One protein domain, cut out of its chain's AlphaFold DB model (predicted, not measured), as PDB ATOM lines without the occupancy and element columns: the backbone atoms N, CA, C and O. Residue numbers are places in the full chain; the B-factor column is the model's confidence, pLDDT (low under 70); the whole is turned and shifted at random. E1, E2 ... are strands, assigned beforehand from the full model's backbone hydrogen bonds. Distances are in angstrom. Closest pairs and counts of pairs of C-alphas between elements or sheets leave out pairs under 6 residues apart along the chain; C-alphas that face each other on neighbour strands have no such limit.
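Overview. This is residues 11 to 57 of the 126 residues of an uncharacterized protein of Salmonella diarizonae (UniProt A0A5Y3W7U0). Two hairpins of two strands each, E1 with E2 and E3 with E4, follow end to end in an open V, and an unnamed loop, residues 11 to 21, leads into the first. The printed part has 47 residues, no named helix and four strands, E1 to E4 in chain order, in two antiparallel two-stranded sheets, E1 - E2 and E3 - E4; the class is all strand. It is a rod of 51 by 18 by 9 A, only just extended, close to loose, with a radius of gyration of the C-alphas of 14.7 A.

Arrangement. E1, residues 22 to 26, and E2, residues 32 to 36, form an antiparallel hairpin at 165 degrees, with N 23 and O 35 within hydrogen-bond range at 2.8 A. E2 runs on into E3, residues 39 to 45, across a break of 2 residues, at 61 degrees. E3 and E4, residues 51 to 57, form an antiparallel hairpin at 161 degrees, with N 42 and O 54 at 2.8 A. E1 and E2 are apart from E3 and E4.

Along the chain. E1 begins at C-alpha 22 (41.828, 17.587, 48.216) and is 13.0 A long; E2 is 12.9 A, E3 20.2 A. E4, 19.4 A, ends at C-alpha 57 (45.181, 11.788, 59.876).

Size, cuts and confidence. The C-alphas farthest apart, of Asp 29 and His 48, are 50.8 A apart. The three links between strands are tight, the printed part has no cut, and no printed residue is under 70 in pLDDT.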
ATOM      1  N   ALA A  11      42.069  23.847  38.577       80.25
ATOM      2  CA  ALA A  11      42.296  23.656  40.005       80.25
ATOM      3  C   ALA A  11      43.669  22.998  40.241       80.25
ATOM      4  O   ALA A  11      43.901  21.867  39.808       80.25
ATOM      5  N   LEU A  12      44.579  23.698  40.926       82.31
ATOM      6  CA  LEU A  12      45.906  23.175  41.252       82.31
ATOM      7  C   LEU A  12      45.863  22.405  42.578       82.31
ATOM      8  O   LEU A  12      45.746  23.004  43.645       82.31
ATOM      9  N   CYS A  13      45.994  21.080  42.510       81.62
ATOM     10  CA  CYS A  13      46.168  20.222  43.681       81.62
ATOM     11  C   CYS A  13      47.657  19.923  43.880       81.62
ATOM     12  O   CYS A  13      48.224  19.095  43.165       81.62
ATOM     13  N   ASP A  14      48.295  20.600  44.835       81.44
ATOM     14  CA  ASP A  14      49.701  20.361  45.165       81.44
ATOM     15  C   ASP A  14      49.846  19.233  46.200       81.44
ATOM     16  O   ASP A  14      49.598  19.410  47.394       81.44
ATOM     17  N   ALA A  15      50.252  18.054  45.724       79.12
ATOM     18  CA  ALA A  15      50.513  16.877  46.550       79.12
ATOM     19  C   ALA A  15      51.970  16.768  47.028       79.12
ATOM     20  O   ALA A  15      52.317  15.778  47.668       79.12
ATOM     21  N   THR A  16      52.823  17.765  46.762       80.00
ATOM     22  CA  THR A  16      54.244  17.747  47.161       80.00
ATOM     23  C   THR A  16      54.408  17.586  48.673       80.00
ATOM     24  O   THR A  16      55.332  16.922  49.136       80.00
ATOM     25  N   GLU A  17      53.472  18.125  49.456       72.06
ATOM     26  CA  GLU A  17      53.452  17.981  50.914       72.06
ATOM     27  C   GLU A  17      52.840  16.662  51.432       72.06
ATOM     28  O   GLU A  17      52.644  16.511  52.643       72.06
ATOM     29  N   GLY A  18      52.503  15.728  50.538       76.50
ATOM     30  CA  GLY A  18      52.010  14.395  50.883       76.50
ATOM     31  C   GLY A  18      50.507  14.295  51.153       76.50
ATOM     32  O   GLY A  18      50.061  13.273  51.665       76.50
ATOM     33  N   TYR A  19      49.695  15.309  50.838       81.44
ATOM     34  CA  TYR A  19      48.238  15.174  50.963       81.44
ATOM     35  C   TYR A  19      47.697  14.132  49.988       81.44
ATOM     36  O   TYR A  19      47.988  14.168  48.792       81.44
ATOM     37  N   THR A  20      46.862  13.234  50.498       83.69
ATOM     38  CA  THR A  20      46.240  12.173  49.695       83.69
ATOM     39  C   THR A  20      44.857  12.562  49.179       83.69
ATOM     40  O   THR A  20      44.339  11.935  48.257       83.69
ATOM     41  N   THR A  21      44.261  13.614  49.742       83.38
ATOM     42  CA  THR A  21      42.928  14.104  49.381       83.38
ATOM     43  C   THR A  21      42.913  15.626  49.273       83.38
ATOM     44  O   THR A  21      43.675  16.320  49.946       83.38
ATOM     45  N   PHE A  22      42.036  16.153  48.417       85.19
ATOM     46  CA  PHE A  22      41.828  17.587  48.216       85.19
ATOM     47  C   PHE A  22      40.336  17.855  48.047       85.19
ATOM     48  O   PHE A  22      39.665  17.172  47.273       85.19
ATOM     49  N   ASN A  23      39.821  18.862  48.747       85.81
ATOM     50  CA  ASN A  23      38.491  19.395  48.504       85.81
ATOM     51  C   ASN A  23      38.589  20.517  47.469       85.81
ATOM     52  O   ASN A  23      39.266  21.518  47.706       85.81
ATOM     53  N   VAL A  24      37.911  20.347  46.338       86.81
ATOM     54  CA  VAL A  24      37.952  21.284  45.214       86.81
ATOM     55  C   VAL A  24      36.557  21.850  44.997       86.81
ATOM     56  O   VAL A  24      35.610  21.104  44.756       86.81
ATOM     57  N   VAL A  25      36.428  23.172  45.079       89.31
ATOM     58  CA  VAL A  25      35.159  23.888  44.910       89.31
ATOM     59  C   VAL A  25      35.263  24.823  43.712       89.31
ATOM     60  O   VAL A  25      36.203  25.611  43.633       89.31
ATOM     61  N   TYR A  26      34.293  24.742  42.799       86.06
ATOM     62  CA  TYR A  26      34.115  25.733  41.738       86.06
ATOM     63  C   TYR A  26      33.273  26.893  42.262       86.06
ATOM     64  O   TYR A  26      32.143  26.692  42.719       86.06
ATOM     65  N   ASN A  27      33.824  28.096  42.213       86.50
ATOM     66  CA  ASN A  27      33.190  29.296  42.732       86.50
ATOM     67  C   ASN A  27      32.284  29.936  41.667       86.50
ATOM     68  O   ASN A  27      32.475  29.774  40.461       86.50
ATOM     69  N   ALA A  28      31.294  30.714  42.110       86.06
ATOM     70  CA  ALA A  28      30.369  31.409  41.209       86.06
ATOM     71  C   ALA A  28      31.050  32.486  40.337       86.06
ATOM     72  O   ALA A  28      30.500  32.875  39.310       86.06
ATOM     73  N   ASP A  29      32.234  32.955  40.737       86.06
ATOM     74  CA  ASP A  29      33.063  33.907  39.988       86.06
ATOM     75  C   ASP A  29      33.932  33.245  38.901       86.06
ATOM     76  O   ASP A  29      34.650  33.939  38.185       86.06
ATOM     77  N   GLY A  30      33.848  31.917  38.751       80.25
ATOM     78  CA  GLY A  30      34.603  31.146  37.763       80.25
ATOM     79  C   GLY A  30      35.977  30.663  38.232       80.25
ATOM     80  O   GLY A  30      36.699  30.060  37.442       80.25
ATOM     81  N   THR A  31      36.349  30.903  39.492       86.06
ATOM     82  CA  THR A  31      37.621  30.441  40.069       86.06
ATOM     83  C   THR A  31      37.483  29.103  40.807       86.06
ATOM     84  O   THR A  31      36.377  28.618  41.058       86.06
ATOM     85  N   TRP A  32      38.614  28.501  41.188       85.44
ATOM     86  CA  TRP A  32      38.654  27.288  42.010       85.44
ATOM     87  C   TRP A  32      39.218  27.573  43.397       85.44
ATOM     88  O   TRP A  32      40.262  28.207  43.531       85.44
ATOM     89  N   THR A  33      38.581  27.012  44.422       85.12
ATOM     90  CA  THR A  33      39.153  26.909  45.768       85.12
ATOM     91  C   THR A  33      39.626  25.477  45.981       85.12
ATOM     92  O   THR A  33      38.815  24.551  45.934       85.12
ATOM     93  N   VAL A  34      40.926  25.287  46.225       84.06
ATOM     94  CA  VAL A  34      41.507  23.981  46.563       84.06
ATOM     95  C   VAL A  34      41.951  23.999  48.016       84.06
ATOM     96  O   VAL A  34      42.833  24.765  48.398       84.06
ATOM     97  N   THR A  35      41.352  23.130  48.820       83.75
ATOM     98  CA  THR A  35      41.710  22.945  50.224       83.75
ATOM     99  C   THR A  35      42.301  21.549  50.387       83.75
ATOM    100  O   THR A  35      41.598  20.574  50.107       83.75
ATOM    101  N   PRO A  36      43.555  21.407  50.853       81.38
ATOM    102  CA  PRO A  36      44.117  20.096  51.158       81.38
ATOM    103  C   PRO A  36      43.248  19.352  52.172       81.38
ATOM    104  O   PRO A  36      42.613  19.979  53.025       81.38
ATOM    105  N   GLY A  37      43.194  18.030  52.073       80.56
ATOM    106  CA  GLY A  37      42.461  17.191  53.008       80.56
ATOM    107  C   GLY A  37      43.128  17.095  54.377       80.56
ATOM    108  O   GLY A  37      44.101  17.787  54.684       80.56
ATOM    109  N   VAL A  38      42.572  16.220  55.210       79.12
ATOM    110  CA  VAL A  38      43.077  15.953  56.563       79.12
ATOM    111  C   VAL A  38      44.022  14.757  56.621       79.12
ATOM    112  O   VAL A  38      44.700  14.595  57.619       79.12
ATOM    113  N   SER A  39      44.145  13.965  55.559       81.88
ATOM    114  CA  SER A  39      45.064  12.821  55.524       81.88
ATOM    115  C   SER A  39      46.351  13.187  54.782       81.88
ATOM    116  O   SER A  39      46.316  13.683  53.646       81.88
ATOM    117  N   LYS A  40      47.497  12.950  55.430       77.94
ATOM    118  CA  LYS A  40      48.835  13.068  54.836       77.94
ATOM    119  C   LYS A  40      49.525  11.711  54.823       77.94
ATOM    120  O   LYS A  40      49.550  11.018  55.831       77.94
ATOM    121  N   MET A  41      50.151  11.381  53.702       81.62
ATOM    122  CA  MET A  41      51.020  10.224  53.545       81.62
ATOM    123  C   MET A  41      52.449  10.690  53.273       81.62
ATOM    124  O   MET A  41      52.700  11.492  52.374       81.62
ATOM    125  N   SER A  42      53.399  10.151  54.027       78.06
ATOM    126  CA  SER A  42      54.826  10.308  53.770       78.06
ATOM    127  C   SER A  42      55.419   8.972  53.345       78.06
ATOM    128  O   SER A  42      55.144   7.940  53.953       78.06
ATOM    129  N   ALA A  43      56.240   8.992  52.296       82.00
ATOM    130  CA  ALA A  43      57.000   7.833  51.852       82.00
ATOM    131  C   ALA A  43      58.494   8.102  52.049       82.00
ATOM    132  O   ALA A  43      59.029   9.086  51.535       82.00
ATOM    133  N   LYS A  44      59.182   7.216  52.770       83.19
ATOM    134  CA  LYS A  44      60.645   7.249  52.924       83.19
ATOM    135  C   LYS A  44      61.242   5.909  52.525       83.19
ATOM    136  O   LYS A  44      60.664   4.869  52.816       83.19
ATOM    137  N   ALA A  45      62.405   5.929  51.886       87.94
ATOM    138  CA  ALA A  45      63.168   4.708  51.669       87.94
ATOM    139  C   ALA A  45      63.895   4.312  52.964       87.94
ATOM    140  O   ALA A  45      64.477   5.168  53.637       87.94
ATOM    141  N   ASP A  46      63.867   3.028  53.317       87.31
ATOM    142  CA  ASP A  46      64.774   2.477  54.321       87.31
ATOM    143  C   ASP A  46      66.199   2.310  53.751       87.31
ATOM    144  O   ASP A  46      66.465   2.566  52.573       87.31
ATOM    145  N   ALA A  47      67.138   1.866  54.589       89.50
ATOM    146  CA  ALA A  47      68.531   1.651  54.185       89.50
ATOM    147  C   ALA A  47      68.710   0.582  53.085       89.50
ATOM    148  O   ALA A  47      69.776   0.506  52.477       89.50
ATOM    149  N   HIS A  48      67.686  -0.234  52.828       90.44
ATOM    150  CA  HIS A  48      67.683  -1.295  51.826       90.44
ATOM    151  C   HIS A  48      66.847  -0.930  50.585       90.44
ATOM    152  O   HIS A  48      66.730  -1.747  49.674       90.44
ATOM    153  N   GLY A  49      66.296   0.289  50.523       85.06
ATOM    154  CA  GLY A  49      65.493   0.776  49.401       85.06
ATOM    155  C   GLY A  49      64.018   0.365  49.439       85.06
ATOM    156  O   GLY A  49      63.310   0.603  48.461       85.06
ATOM    157  N   ASN A  50      63.529  -0.216  50.538       89.88
ATOM    158  CA  ASN A  50      62.098  -0.464  50.701       89.88
ATOM    159  C   ASN A  50      61.377   0.843  51.023       89.88
ATOM    160  O   ASN A  50      61.855   1.644  51.829       89.88
ATOM    161  N   LEU A  51      60.200   1.041  50.431       87.94
ATOM    162  CA  LEU A  51      59.346   2.179  50.746       87.94
ATOM    163  C   LEU A  51      58.596   1.920  52.053       87.94
ATOM    164  O   LEU A  51      57.847   0.953  52.178       87.94
ATOM    165  N   LEU A  52      58.797   2.808  53.017       83.94
ATOM    166  CA  LEU A  52      58.027   2.897  54.246       83.94
ATOM    167  C   LEU A  52      56.983   3.995  54.065       83.94
ATOM    168  O   LEU A  52      57.348   5.139  53.781       83.94
ATOM    169  N   PHE A  53      55.715   3.642  54.247       80.62
ATOM    170  CA  PHE A  53      54.587   4.566  54.190       80.62
ATOM    171  C   PHE A  53      54.132   4.888  55.610       80.62
ATOM    172  O   PHE A  53      53.978   3.983  56.428       80.62
ATOM    173  N   ASP A  54      53.946   6.171  55.890       79.38
ATOM    174  CA  ASP A  54      53.420   6.679  57.150       79.38
ATOM    175  C   ASP A  54      52.210   7.552  56.826       79.38
ATOM    176  O   ASP A  54      52.352   8.573  56.146       79.38
ATOM    177  N   GLU A  55      51.022   7.102  57.221       80.56
ATOM    178  CA  GLU A  55      49.769   7.828  57.026       80.56
ATOM    179  C   GLU A  55      49.342   8.444  58.353       80.56
ATOM    180  O   GLU A  55      49.169   7.749  59.355       80.56
ATOM    181  N   GLN A  56      49.173   9.762  58.346       81.75
ATOM    182  CA  GLN A  56      48.730  10.527  59.495       81.75
ATOM    183  C   GLN A  56      47.456  11.285  59.138       81.75
ATOM    184  O   GLN A  56      47.466  12.189  58.295       81.75
ATOM    185  N   ASP A  57      46.382  10.965  59.853       84.00
ATOM    186  CA  ASP A  57      45.181  11.788  59.876       84.00
ATOM    187  C   ASP A  57      45.412  12.979  60.810       84.00
ATOM    188  O   ASP A  57      45.699  12.835  62.003       84.00
TER     189      ASP A  57